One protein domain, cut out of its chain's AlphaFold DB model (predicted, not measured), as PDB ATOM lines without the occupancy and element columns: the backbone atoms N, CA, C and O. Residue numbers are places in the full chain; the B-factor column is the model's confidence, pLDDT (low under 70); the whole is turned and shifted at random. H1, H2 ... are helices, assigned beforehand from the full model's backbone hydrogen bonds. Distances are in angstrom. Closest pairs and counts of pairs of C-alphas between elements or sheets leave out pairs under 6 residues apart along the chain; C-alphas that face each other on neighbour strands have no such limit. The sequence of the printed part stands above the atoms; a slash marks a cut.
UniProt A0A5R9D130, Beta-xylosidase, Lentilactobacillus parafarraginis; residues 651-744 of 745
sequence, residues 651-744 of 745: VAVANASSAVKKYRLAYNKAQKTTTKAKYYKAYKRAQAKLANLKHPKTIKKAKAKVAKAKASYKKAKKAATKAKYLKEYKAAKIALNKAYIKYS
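What this domain is: This is residues 651 to 744 of the 745 residues of the protein "Beta-xylosidase" of Lentilactobacillus parafarraginis (UniProt A0A5R9D130). This is one long, thin hairpin of helices: H1 and then H2 run out along the rod, the chain turns at residues 692 to 695, and H3 and then H4 run back beside them. Each of the two arms is broken once, at residues 673 to 674 and at residues 716 to 718, with H1 packed on H4 at one end of the rod and H2 on H3 at the other. The printed part has 94 residues with four named helices, H1 to H4 in chain order, and no named strand; the class is all helix. It is extended, with a radius of gyration of the C-alphas of 22.3 A and spans of 76 by 15 by 14 A.

How they stand to each other: Look first at H1, residues 651 to 672, and H4, residues 719 to 742: they touch, and their closest C-alphas, those of Tyr 663 and Tyr 729, are 5.2 A apart. They run opposite ways at a shallow tilt of 22 degrees. Then find H2, residues 675 to 691, and H3, residues 696 to 715, a helical hairpin at a shallow tilt of 16 degrees, opposite ways; they touch, the closest C-alphas being those of Tyr 683 and Ala 709 at 5.2 A. H1 and H3 are apart, as are H2 and H4. In H1, H2, H3 and H4, every O i to N i+4 pair is within hydrogen-bond range.

Where its parts are: Find C-alpha 651 at (165.741, 149.571, 115.352); from there H1 runs 31.4 A to Lys 672. H2 covers 24.8 A from Thr 675 to Ala 691. H3 begins at C-alpha 696, (113.856, 141.765, 162.079), and runs 28.9 A to Lys 715. H4, the longest at 24 residues, runs 34.2 A from Ala 719 to C-alpha 742 at (174.083, 155.643, 124.631).

The domain as a whole: The two C-alphas farthest apart, those of His 695 and Ser 744, are 75.7 A apart, while those of Val 651 and Ser 744, the first and last printed, are 14.7 A apart. The printed part has no cut, and the three links are tight. The mean pLDDT of the printed part is 70.3; look for values under 70 at 37 residues, among them 668 to 678, 714 to 723 and 735 to 744.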
ATOM      1  N   VAL A 651     166.554 150.719 114.922       66.81
ATOM      2  CA  VAL A 651     165.741 149.571 115.352       66.81
ATOM      3  C   VAL A 651     165.675 149.475 116.883       66.81
ATOM      4  O   VAL A 651     164.595 149.262 117.434       66.81
ATOM      5  N   ALA A 652     166.786 149.694 117.593       66.06
ATOM      6  CA  ALA A 652     166.824 149.648 119.057       66.06
ATOM      7  C   ALA A 652     165.981 150.763 119.712       66.06
ATOM      8  O   ALA A 652     165.188 150.485 120.616       66.06
ATOM      9  N   VAL A 653     166.088 152.004 119.220       65.12
ATOM     10  CA  VAL A 653     165.290 153.142 119.713       65.12
ATOM     11  C   VAL A 653     163.808 152.968 119.360       65.12
ATOM     12  O   VAL A 653     162.944 153.181 120.214       65.12
ATOM     13  N   ALA A 654     163.491 152.494 118.149       68.38
ATOM     14  CA  ALA A 654     162.113 152.211 117.744       68.38
ATOM     15  C   ALA A 654     161.464 151.107 118.596       68.38
ATOM     16  O   ALA A 654     160.299 151.235 118.991       68.38
ATOM     17  N   ASN A 655     162.211 150.056 118.949       72.12
ATOM     18  CA  ASN A 655     161.729 148.982 119.818       72.12
ATOM     19  C   ASN A 655     161.501 149.468 121.260       72.12
ATOM     20  O   ASN A 655     160.458 149.174 121.851       72.12
ATOM     21  N   ALA A 656     162.421 150.269 121.811       69.44
ATOM     22  CA  ALA A 656     162.265 150.867 123.139       69.44
ATOM     23  C   ALA A 656     161.078 151.851 123.194       69.44
ATOM     24  O   ALA A 656     160.268 151.805 124.123       69.44
ATOM     25  N   SER A 657     160.910 152.682 122.162       70.19
ATOM     26  CA  SER A 657     159.783 153.614 122.033       70.19
ATOM     27  C   SER A 657     158.441 152.879 121.889       70.19
ATOM     28  O   SER A 657     157.455 153.206 122.559       70.19
ATOM     29  N   SER A 658     158.417 151.789 121.117       77.00
ATOM     30  CA  SER A 658     157.244 150.917 120.981       77.00
ATOM     31  C   SER A 658     156.856 150.255 122.308       77.00
ATOM     32  O   SER A 658     155.669 150.181 122.640       77.00
ATOM     33  N   ALA A 659     157.836 149.843 123.121       73.88
ATOM     34  CA  ALA A 659     157.590 149.321 124.463       73.88
ATOM     35  C   ALA A 659     156.989 150.388 125.399       73.88
ATOM     36  O   ALA A 659     156.012 150.109 126.101       73.88
ATOM     37  N   VAL A 660     157.493 151.630 125.361       71.69
ATOM     38  CA  VAL A 660     156.925 152.763 126.119       71.69
ATOM     39  C   VAL A 660     155.473 153.022 125.709       71.69
ATOM     40  O   VAL A 660     154.601 153.138 126.577       71.69
ATOM     41  N   LYS A 661     155.175 153.043 124.403       79.44
ATOM     42  CA  LYS A 661     153.811 153.232 123.880       79.44
ATOM     43  C   LYS A 661     152.871 152.108 124.335       79.44
ATOM     44  O   LYS A 661     151.775 152.393 124.823       79.44
ATOM     45  N   LYS A 662     153.317 150.847 124.264       84.69
ATOM     46  CA  LYS A 662     152.562 149.663 124.712       84.69
ATOM     47  C   LYS A 662     152.195 149.739 126.198       84.69
ATOM     48  O   LYS A 662     151.021 149.592 126.544       84.69
ATOM     49  N   TYR A 663     153.161 150.011 127.078       76.00
ATOM     50  CA  TYR A 663     152.904 150.055 128.523       76.00
ATOM     51  C   TYR A 663     152.137 151.309 128.963       76.00
ATOM     52  O   TYR A 663     151.325 151.224 129.884       76.00
ATOM     53  N   ARG A 664     152.283 152.438 128.253       76.75
ATOM     54  CA  ARG A 664     151.451 153.639 128.456       76.75
ATOM     55  C   ARG A 664     149.982 153.367 128.139       76.75
ATOM     56  O   ARG A 664     149.105 153.694 128.935       76.75
ATOM     57  N   LEU A 665     149.704 152.723 127.005       73.56
ATOM     58  CA  LEU A 665     148.342 152.347 126.617       73.56
ATOM     59  C   LEU A 665     147.737 151.324 127.588       73.56
ATOM     60  O   LEU A 665     146.581 151.472 127.983       73.56
ATOM     61  N   ALA A 666     148.515 150.335 128.042       71.06
ATOM     62  CA  ALA A 666     148.074 149.375 129.057       71.06
ATOM     63  C   ALA A 666     147.765 150.049 130.410       71.06
ATOM     64  O   ALA A 666     146.745 149.742 131.032       71.06
ATOM     65  N   TYR A 667     148.588 151.015 130.836       70.38
ATOM     66  CA  TYR A 667     148.356 151.820 132.038       70.38
ATOM     67  C   TYR A 667     147.088 152.687 131.923       70.38
ATOM     68  O   TYR A 667     146.242 152.672 132.819       70.38
ATOM     69  N   ASN A 668     146.887 153.357 130.786       63.88
ATOM     70  CA  ASN A 668     145.710 154.199 130.543       63.88
ATOM     71  C   ASN A 668     144.418 153.367 130.409       63.88
ATOM     72  O   ASN A 668     143.361 153.745 130.920       63.88
ATOM     73  N   LYS A 669     144.492 152.174 129.806       63.25
ATOM     74  CA  LYS A 669     143.377 151.209 129.758       63.25
ATOM     75  C   LYS A 669     143.045 150.647 131.149       63.25
ATOM     76  O   LYS A 669     141.871 150.450 131.478       63.25
ATOM     77  N   ALA A 670     144.057 150.447 131.998       60.84
ATOM     78  CA  ALA A 670     143.874 150.101 133.408       60.84
ATOM     79  C   ALA A 670     143.258 151.253 134.228       60.84
ATOM     80  O   ALA A 670     142.546 150.981 135.198       60.84
ATOM     81  N   GLN A 671     143.463 152.514 133.823       55.69
ATOM     82  CA  GLN A 671     142.789 153.684 134.399       55.69
ATOM     83  C   GLN A 671     141.299 153.777 134.014       55.69
ATOM     84  O   GLN A 671     140.476 154.033 134.890       55.69
ATOM     85  N   LYS A 672     140.924 153.547 132.745       51.47
ATOM     86  CA  LYS A 672     139.570 153.856 132.223       51.47
ATOM     87  C   LYS A 672     138.462 152.802 132.467       51.47
ATOM     88  O   LYS A 672     137.321 153.031 132.087       51.47
ATOM     89  N   THR A 673     138.707 151.660 133.126       50.16
ATOM     90  CA  THR A 673     137.699 150.569 133.258       50.16
ATOM     91  C   THR A 673     136.997 150.457 134.637       50.16
ATOM     92  O   THR A 673     137.405 149.679 135.504       50.16
ATOM     93  N   THR A 674     135.908 151.223 134.814       55.28
ATOM     94  CA  THR A 674     134.533 150.949 135.352       55.28
ATOM     95  C   THR A 674     134.208 149.935 136.480       55.28
ATOM     96  O   THR A 674     133.110 149.988 137.040       55.28
ATOM     97  N   THR A 675     135.081 149.012 136.891       55.31
ATOM     98  CA  THR A 675     134.659 147.869 137.737       55.31
ATOM     99  C   THR A 675     134.493 148.219 139.227       55.31
ATOM    100  O   THR A 675     133.538 147.769 139.860       55.31
ATOM    101  N   LYS A 676     135.355 149.075 139.802       58.53
ATOM    102  CA  LYS A 676     135.229 149.531 141.207       58.53
ATOM    103  C   LYS A 676     133.996 150.421 141.403       58.53
ATOM    104  O   LYS A 676     133.276 150.249 142.383       58.53
ATOM    105  N   ALA A 677     133.715 151.304 140.442       60.19
ATOM    106  CA  ALA A 677     132.535 152.166 140.449       60.19
ATOM    107  C   ALA A 677     131.227 151.350 140.412       60.19
ATOM    108  O   ALA A 677     130.307 151.631 141.180       60.19
ATOM    109  N   LYS A 678     131.169 150.268 139.617       64.88
ATOM    110  CA  LYS A 678     130.030 149.330 139.580       64.88
ATOM    111  C   LYS A 678     129.790 148.640 140.932       64.88
ATOM    112  O   LYS A 678     128.665 148.659 141.434       64.88
ATOM    113  N   TYR A 679     130.832 148.080 141.558       70.44
ATOM    114  CA  TYR A 679     130.704 147.426 142.872       70.44
ATOM    115  C   TYR A 679     130.432 148.418 144.013       70.44
ATOM    116  O   TYR A 679     129.698 148.089 144.944       70.44
ATOM    117  N   TYR A 680     130.939 149.650 143.918       70.31
ATOM    118  CA  TYR A 680     130.619 150.728 144.855       70.31
ATOM    119  C   TYR A 680     129.144 151.146 144.764       70.31
ATOM    120  O   TYR A 680     128.466 151.245 145.788       70.31
ATOM    121  N   LYS A 681     128.603 151.297 143.546       74.94
ATOM    122  CA  LYS A 681     127.182 151.611 143.320       74.94
ATOM    123  C   LYS A 681     126.271 150.485 143.831       74.94
ATOM    124  O   LYS A 681     125.259 150.763 144.472       74.94
ATOM    125  N   ALA A 682     126.659 149.219 143.639       75.12
ATOM    126  CA  ALA A 682     125.953 148.060 144.196       75.12
ATOM    127  C   ALA A 682     126.003 148.013 145.738       75.12
ATOM    128  O   ALA A 682     124.979 147.772 146.377       75.12
ATOM    129  N   TYR A 683     127.157 148.317 146.347       80.38
ATOM    130  CA  TYR A 683     127.304 148.426 147.803       80.38
ATOM    131  C   TYR A 683     126.446 149.558 148.394       80.38
ATOM    132  O   TYR A 683     125.773 149.357 149.405       80.38
ATOM    133  N   LYS A 684     126.406 150.733 147.750       82.56
ATOM    134  CA  LYS A 684     125.563 151.864 148.174       82.56
ATOM    135  C   LYS A 684     124.067 151.563 148.037       82.56
ATOM    136  O   LYS A 684     123.319 151.830 148.971       82.56
ATOM    137  N   ARG A 685     123.635 150.920 146.943       81.69
ATOM    138  CA  ARG A 685     122.238 150.470 146.774       81.69
ATOM    139  C   ARG A 685     121.826 149.429 147.822       81.69
ATOM    140  O   ARG A 685     120.725 149.514 148.356       81.69
ATOM    141  N   ALA A 686     122.705 148.480 148.155       79.31
ATOM    142  CA  ALA A 686     122.435 147.492 149.201       79.31
ATOM    143  C   ALA A 686     122.302 148.138 150.596       79.31
ATOM    144  O   ALA A 686     121.420 147.747 151.357       79.31
ATOM    145  N   GLN A 687     123.124 149.150 150.913       77.81
ATOM    146  CA  GLN A 687     123.009 149.918 152.163       77.81
ATOM    147  C   GLN A 687     121.714 150.733 152.232       77.81
ATOM    148  O   GLN A 687     121.022 150.681 153.242       77.81
ATOM    149  N   ALA A 688     121.349 151.421 151.147       78.94
ATOM    150  CA  ALA A 688     120.102 152.182 151.088       78.94
ATOM    151  C   ALA A 688     118.867 151.279 151.261       78.94
ATOM    152  O   ALA A 688     117.912 151.651 151.933       78.94
ATOM    153  N   LYS A 689     118.899 150.056 150.711       79.31
ATOM    154  CA  LYS A 689     117.806 149.084 150.863       79.31
ATOM    155  C   LYS A 689     117.726 148.500 152.280       79.31
ATOM    156  O   LYS A 689     116.629 148.218 152.742       79.31
ATOM    157  N   LEU A 690     118.858 148.352 152.977       80.38
ATOM    158  CA  LEU A 690     118.891 147.954 154.391       80.38
ATOM    159  C   LEU A 690     118.277 149.029 155.307       80.38
ATOM    160  O   LEU A 690     117.578 148.671 156.247       80.38
ATOM    161  N   ALA A 691     118.501 150.315 155.014       75.50
ATOM    162  CA  ALA A 691     118.030 151.434 155.839       75.50
ATOM    163  C   ALA A 691     116.494 151.581 155.896       75.50
ATOM    164  O   ALA A 691     115.978 152.202 156.817       75.50
ATOM    165  N   ASN A 692     115.765 150.983 154.947       72.75
ATOM    166  CA  ASN A 692     114.311 151.137 154.806       72.75
ATOM    167  C   ASN A 692     113.498 149.893 155.230       72.75
ATOM    168  O   ASN A 692     112.288 149.854 155.018       72.75
ATOM    169  N   LEU A 693     114.132 148.861 155.800       79.94
ATOM    170  CA  LEU A 693     113.454 147.632 156.240       79.94
ATOM    171  C   LEU A 693     113.118 147.690 157.737       79.94
ATOM    172  O   LEU A 693     113.984 148.020 158.539       79.94
ATOM    173  N   LYS A 694     111.887 147.309 158.113       72.06
ATOM    174  CA  LYS A 694     111.395 147.361 159.508       72.06
ATOM    175  C   LYS A 694     111.263 145.993 160.200       72.06
ATOM    176  O   LYS A 694     111.295 145.934 161.421       72.06
ATOM    177  N   HIS A 695     111.178 144.883 159.454       74.00
ATOM    178  CA  HIS A 695     111.034 143.543 160.049       74.00
ATOM    179  C   HIS A 695     112.390 142.871 160.392       74.00
ATOM    180  O   HIS A 695     113.280 142.803 159.529       74.00
ATOM    181  N   PRO A 696     112.560 142.274 161.595       72.94
ATOM    182  CA  PRO A 696     113.856 141.765 162.079       72.94
ATOM    183  C   PRO A 696     114.496 140.671 161.205       72.94
ATOM    184  O   PRO A 696     115.688 140.730 160.886       72.94
ATOM    185  N   LYS A 697     113.706 139.688 160.745       75.69
ATOM    186  CA  LYS A 697     114.198 138.573 159.909       75.69
ATOM    187  C   LYS A 697     114.701 139.056 158.538       75.69
ATOM    188  O   LYS A 697     115.708 138.556 158.030       75.69
ATOM    189  N   THR A 698     114.057 140.071 157.957       72.88
ATOM    190  CA  THR A 698     114.478 140.689 156.687       72.88
ATOM    191  C   THR A 698     115.721 141.567 156.834       72.88
ATOM    192  O   THR A 698     116.577 141.559 155.947       72.88
ATOM    193  N   ILE A 699     115.888 142.242 157.978       79.31
ATOM    194  CA  ILE A 699     117.082 143.045 158.290       79.31
ATOM    195  C   ILE A 699     118.325 142.150 158.387       79.31
ATOM    196  O   ILE A 699     119.360 142.481 157.803       79.31
ATOM    197  N   LYS A 700     118.237 140.983 159.045       81.94
ATOM    198  CA  LYS A 700     119.368 140.039 159.163       81.94
ATOM    199  C   LYS A 700     119.862 139.560 157.789       81.94
ATOM    200  O   LYS A 700     121.060 139.623 157.510       81.94
ATOM    201  N   LYS A 701     118.947 139.170 156.886       79.44
ATOM    202  CA  LYS A 701     119.291 138.776 155.503       79.44
ATOM    203  C   LYS A 701     119.881 139.941 154.690       79.44
ATOM    204  O   LYS A 701     120.818 139.742 153.916       79.44
ATOM    205  N   ALA A 702     119.376 141.162 154.871       79.75
ATOM    206  CA  ALA A 702     119.888 142.351 154.188       79.75
ATOM    207  C   ALA A 702     121.290 142.767 154.680       79.75
ATOM    208  O   ALA A 702     122.147 143.080 153.852       79.75
ATOM    209  N   LYS A 703     121.574 142.678 155.991       83.81
ATOM    210  CA  LYS A 703     122.915 142.918 156.563       83.81
ATOM    211  C   LYS A 703     123.965 141.973 155.963       83.81
ATOM    212  O   LYS A 703     125.033 142.430 155.558       83.81
ATOM    213  N   ALA A 704     123.631 140.691 155.794       85.38
ATOM    214  CA  ALA A 704     124.513 139.721 155.139       85.38
ATOM    215  C   ALA A 704     124.799 140.077 153.662       85.38
ATOM    216  O   ALA A 704     125.944 140.001 153.209       85.38
ATOM    217  N   LYS A 705     123.788 140.547 152.913       82.44
ATOM    218  CA  LYS A 705     123.972 141.019 151.525       82.44
ATOM    219  C   LYS A 705     124.862 142.264 151.440       82.44
ATOM    220  O   LYS A 705     125.705 142.338 150.546       82.44
ATOM    221  N   VAL A 706     124.726 143.215 152.371       84.38
ATOM    222  CA  VAL A 706     125.598 144.402 152.454       84.38
ATOM    223  C   VAL A 706     127.044 144.001 152.744       84.38
ATOM    224  O   VAL A 706     127.952 144.486 152.069       84.38
ATOM    225  N   ALA A 707     127.267 143.084 153.689       84.75
ATOM    226  CA  ALA A 707     128.601 142.583 154.013       84.75
ATOM    227  C   ALA A 707     129.265 141.901 152.802       84.75
ATOM    228  O   ALA A 707     130.412 142.213 152.476       84.75
ATOM    229  N   LYS A 708     128.519 141.063 152.064       84.56
ATOM    230  CA  LYS A 708     129.004 140.418 150.832       84.56
ATOM    231  C   LYS A 708     129.353 141.444 149.747       84.56
ATOM    232  O   LYS A 708     130.438 141.376 149.178       84.56
ATOM    233  N   ALA A 709     128.501 142.448 149.510       78.88
ATOM    234  CA  ALA A 709     128.778 143.515 148.541       78.88
ATOM    235  C   ALA A 709     129.994 144.378 148.936       78.88
ATOM    236  O   ALA A 709     130.799 144.745 148.078       78.88
ATOM    237  N   LYS A 710     130.171 144.656 150.236       80.81
ATOM    238  CA  LYS A 710     131.343 145.361 150.785       80.81
ATOM    239  C   LYS A 710     132.625 144.552 150.581       80.81
ATOM    240  O   LYS A 710     133.642 145.120 150.193       80.81
ATOM    241  N   ALA A 711     132.573 143.237 150.797       78.56
ATOM    242  CA  ALA A 711     133.694 142.335 150.550       78.56
ATOM    243  C   ALA A 711     134.036 142.245 149.053       78.56
ATOM    244  O   ALA A 711     135.206 142.355 148.700       78.56
ATOM    245  N   SER A 712     133.044 142.151 148.161       74.88
ATOM    246  CA  SER A 712     133.256 142.182 146.704       74.88
ATOM    247  C   SER A 712     133.854 143.510 146.221       74.88
ATOM    248  O   SER A 712     134.759 143.501 145.390       74.88
ATOM    249  N   TYR A 713     133.418 144.646 146.780       70.81
ATOM    250  CA  TYR A 713     134.048 145.951 146.545       70.81
ATOM    251  C   TYR A 713     135.509 145.980 147.024       70.81
ATOM    252  O   TYR A 713     136.377 146.456 146.294       70.81
ATOM    253  N   LYS A 714     135.804 145.433 148.213       66.75
ATOM    254  CA  LYS A 714     137.172 145.356 148.757       66.75
ATOM    255  C   LYS A 714     138.079 144.392 147.974       66.75
ATOM    256  O   LYS A 714     139.258 144.682 147.813       66.75
ATOM    257  N   LYS A 715     137.544 143.278 147.458       61.53
ATOM    258  CA  LYS A 715     138.282 142.244 146.702       61.53
ATOM    259  C   LYS A 715     138.520 142.620 145.230       61.53
ATOM    260  O   LYS A 715     139.280 141.941 144.545       61.53
ATOM    261  N   ALA A 716     137.907 143.698 144.728       63.41
ATOM    262  CA  ALA A 716     138.091 144.178 143.358       63.41
ATOM    263  C   ALA A 716     139.534 144.699 143.125       63.41
ATOM    264  O   ALA A 716     139.859 145.867 143.338       63.41
ATOM    265  N   LYS A 717     140.413 143.789 142.690       56.09
ATOM    266  CA  LYS A 717     141.870 143.920 142.516       56.09
ATOM    267  C   LYS A 717     142.223 144.749 141.261       56.09
ATOM    268  O   LYS A 717     142.211 144.217 140.159       56.09
ATOM    269  N   LYS A 718     142.531 146.052 141.410       54.41
ATOM    270  CA  LYS A 718     143.043 146.926 140.314       54.41
ATOM    271  C   LYS A 718     144.154 147.923 140.689       54.41
ATOM    272  O   LYS A 718     144.784 148.476 139.794       54.41
ATOM    273  N   ALA A 719     144.475 148.106 141.971       50.75
ATOM    274  CA  ALA A 719     145.662 148.876 142.365       50.75
ATOM    275  C   ALA A 719     146.968 148.113 142.061       50.75
ATOM    276  O   ALA A 719     147.917 148.706 141.561       50.75
ATOM    277  N   ALA A 720     146.984 146.787 142.259       49.84
ATOM    278  CA  ALA A 720     148.152 145.941 141.987       49.84
ATOM    279  C   ALA A 720     148.525 145.891 140.490       49.84
ATOM    280  O   ALA A 720     149.695 145.978 140.137       49.84
ATOM    281  N   THR A 721     147.536 145.829 139.592       56.50
ATOM    282  CA  THR A 721     147.763 145.826 138.136       56.50
ATOM    283  C   THR A 721     148.179 147.208 137.618       56.50
ATOM    284  O   THR A 721     149.051 147.303 136.760       56.50
ATOM    285  N   LYS A 722     147.620 148.289 138.188       64.25
ATOM    286  CA  LYS A 722     148.072 149.667 137.931       64.25
ATOM    287  C   LYS A 722     149.528 149.857 138.363       64.25
ATOM    288  O   LYS A 722     150.311 150.395 137.592       64.25
ATOM    289  N   ALA A 723     149.891 149.407 139.566       59.94
ATOM    290  CA  ALA A 723     151.254 149.505 140.084       59.94
ATOM    291  C   ALA A 723     152.248 148.697 139.233       59.94
ATOM    292  O   ALA A 723     153.324 149.204 138.928       59.94
ATOM    293  N   LYS A 724     151.858 147.498 138.772       74.06
ATOM    294  CA  LYS A 724     152.651 146.692 137.831       74.06
ATOM    295  C   LYS A 724     152.919 147.443 136.521       74.06
ATOM    296  O   LYS A 724     154.077 147.642 136.176       74.06
ATOM    297  N   TYR A 725     151.880 147.923 135.830       72.12
ATOM    298  CA  TYR A 725     152.065 148.625 134.551       72.12
ATOM    299  C   TYR A 725     152.713 150.001 134.701       72.12
ATOM    300  O   TYR A 725     153.416 150.434 133.798       72.12
ATOM    301  N   LEU A 726     152.544 150.669 135.844       69.00
ATOM    302  CA  LEU A 726     153.276 151.896 136.152       69.00
ATOM    303  C   LEU A 726     154.771 151.618 136.367       69.00
ATOM    304  O   LEU A 726     155.601 152.386 135.888       69.00
ATOM    305  N   LYS A 727     155.121 150.523 137.056       77.31
ATOM    306  CA  LYS A 727     156.513 150.087 137.233       77.31
ATOM    307  C   LYS A 727     157.149 149.720 135.888       77.31
ATOM    308  O   LYS A 727     158.238 150.202 135.594       77.31
ATOM    309  N   GLU A 728     156.454 148.946 135.055       79.75
ATOM    310  CA  GLU A 728     156.928 148.565 133.714       79.75
ATOM    311  C   GLU A 728     157.021 149.770 132.763       79.75
ATOM    312  O   GLU A 728     158.000 149.897 132.032       79.75
ATOM    313  N   TYR A 729     156.079 150.719 132.831       74.31
ATOM    314  CA  TYR A 729     156.142 151.973 132.072       74.31
ATOM    315  C   TYR A 729     157.344 152.840 132.476       74.31
ATOM    316  O   TYR A 729     158.071 153.327 131.611       74.31
ATOM    317  N   LYS A 730     157.597 152.999 133.784       71.56
ATOM    318  CA  LYS A 730     158.768 153.740 134.282       71.56
ATOM    319  C   LYS A 730     160.080 153.069 133.864       71.56
ATOM    320  O   LYS A 730     160.979 153.760 133.394       71.56
ATOM    321  N   ALA A 731     160.171 151.742 133.967       77.62
ATOM    322  CA  ALA A 731     161.340 150.986 133.519       77.62
ATOM    323  C   ALA A 731     161.577 151.131 132.003       77.62
ATOM    324  O   ALA A 731     162.707 151.366 131.583       77.62
ATOM    325  N   ALA A 732     160.517 151.081 131.189       71.75
ATOM    326  CA  ALA A 732     160.608 151.294 129.745       71.75
ATOM    327  C   ALA A 732     161.062 152.723 129.392       71.75
ATOM    328  O   ALA A 732     161.864 152.897 128.480       71.75
ATOM    329  N   LYS A 733     160.610 153.744 130.138       70.44
ATOM    330  CA  LYS A 733     161.041 155.140 129.942       70.44
ATOM    331  C   LYS A 733     162.521 155.334 130.293       70.44
ATOM    332  O   LYS A 733     163.240 155.998 129.557       70.44
ATOM    333  N   ILE A 734     162.997 154.696 131.365       74.75
ATOM    334  CA  ILE A 734     164.423 154.698 131.732       74.75
ATOM    335  C   ILE A 734     165.265 153.989 130.663       74.75
ATOM    336  O   ILE A 734     166.321 154.492 130.294       74.75
ATOM    337  N   ALA A 735     164.806 152.848 130.141       69.44
ATOM    338  CA  ALA A 735     165.501 152.127 129.075       69.44
ATOM    339  C   ALA A 735     165.561 152.937 127.769       69.44
ATOM    340  O   ALA A 735     166.605 152.967 127.124       69.44
ATOM    341  N   LEU A 736     164.478 153.639 127.418       66.12
ATOM    342  CA  LEU A 736     164.443 154.553 126.278       66.12
ATOM    343  C   LEU A 736     165.434 155.710 126.459       66.12
ATOM    344  O   LEU A 736     166.231 155.969 125.565       66.12
ATOM    345  N   ASN A 737     165.458 156.343 127.633       63.31
ATOM    346  CA  ASN A 737     166.406 157.420 127.926       63.31
ATOM    347  C   ASN A 737     167.861 156.927 127.899       63.31
ATOM    348  O   ASN A 737     168.722 157.603 127.350       63.31
ATOM    349  N   LYS A 738     168.147 155.726 128.422       68.56
ATOM    350  CA  LYS A 738     169.479 155.107 128.315       68.56
ATOM    351  C   LYS A 738     169.863 154.794 126.870       68.56
ATOM    352  O   LYS A 738     171.028 154.946 126.528       68.56
ATOM    353  N   ALA A 739     168.915 154.365 126.034       62.94
ATOM    354  CA  ALA A 739     169.161 154.168 124.608       62.94
ATOM    355  C   ALA A 739     169.480 155.504 123.921       62.94
ATOM    356  O   ALA A 739     170.476 155.585 123.217       62.94
ATOM    357  N   TYR A 740     168.720 156.567 124.199       58.47
ATOM    358  CA  TYR A 740     169.027 157.900 123.674       58.47
ATOM    359  C   TYR A 740     170.414 158.394 124.105       58.47
ATOM    360  O   TYR A 740     171.183 158.800 123.250       58.47
ATOM    361  N   ILE A 741     170.775 158.267 125.386       60.53
ATOM    362  CA  ILE A 741     172.089 158.697 125.906       60.53
ATOM    363  C   ILE A 741     173.244 157.854 125.337       60.53
ATOM    364  O   ILE A 741     174.329 158.368 125.082       60.53
ATOM    365  N   LYS A 742     173.042 156.544 125.148       53.84
ATOM    366  CA  LYS A 742     174.083 155.643 124.631       53.84
ATOM    367  C   LYS A 742     174.392 155.883 123.150       53.84
ATOM    368  O   LYS A 742     175.513 155.616 122.737       53.84
ATOM    369  N   TYR A 743     173.412 156.347 122.376       54.75
ATOM    370  CA  TYR A 743     173.521 156.538 120.925       54.75
ATOM    371  C   TYR A 743     173.464 158.020 120.505       54.75
ATOM    372  O   TYR A 743     173.267 158.305 119.329       54.75
ATOM    373  N   SER A 744     173.601 158.954 121.459       44.62
ATOM    374  CA  SER A 744     173.799 160.393 121.215       44.62
ATOM    375  C   SER A 744     175.282 160.798 121.166       44.62
ATOM    376  O   SER A 744     175.586 161.987 121.156       44.62
TER     377      SER A 744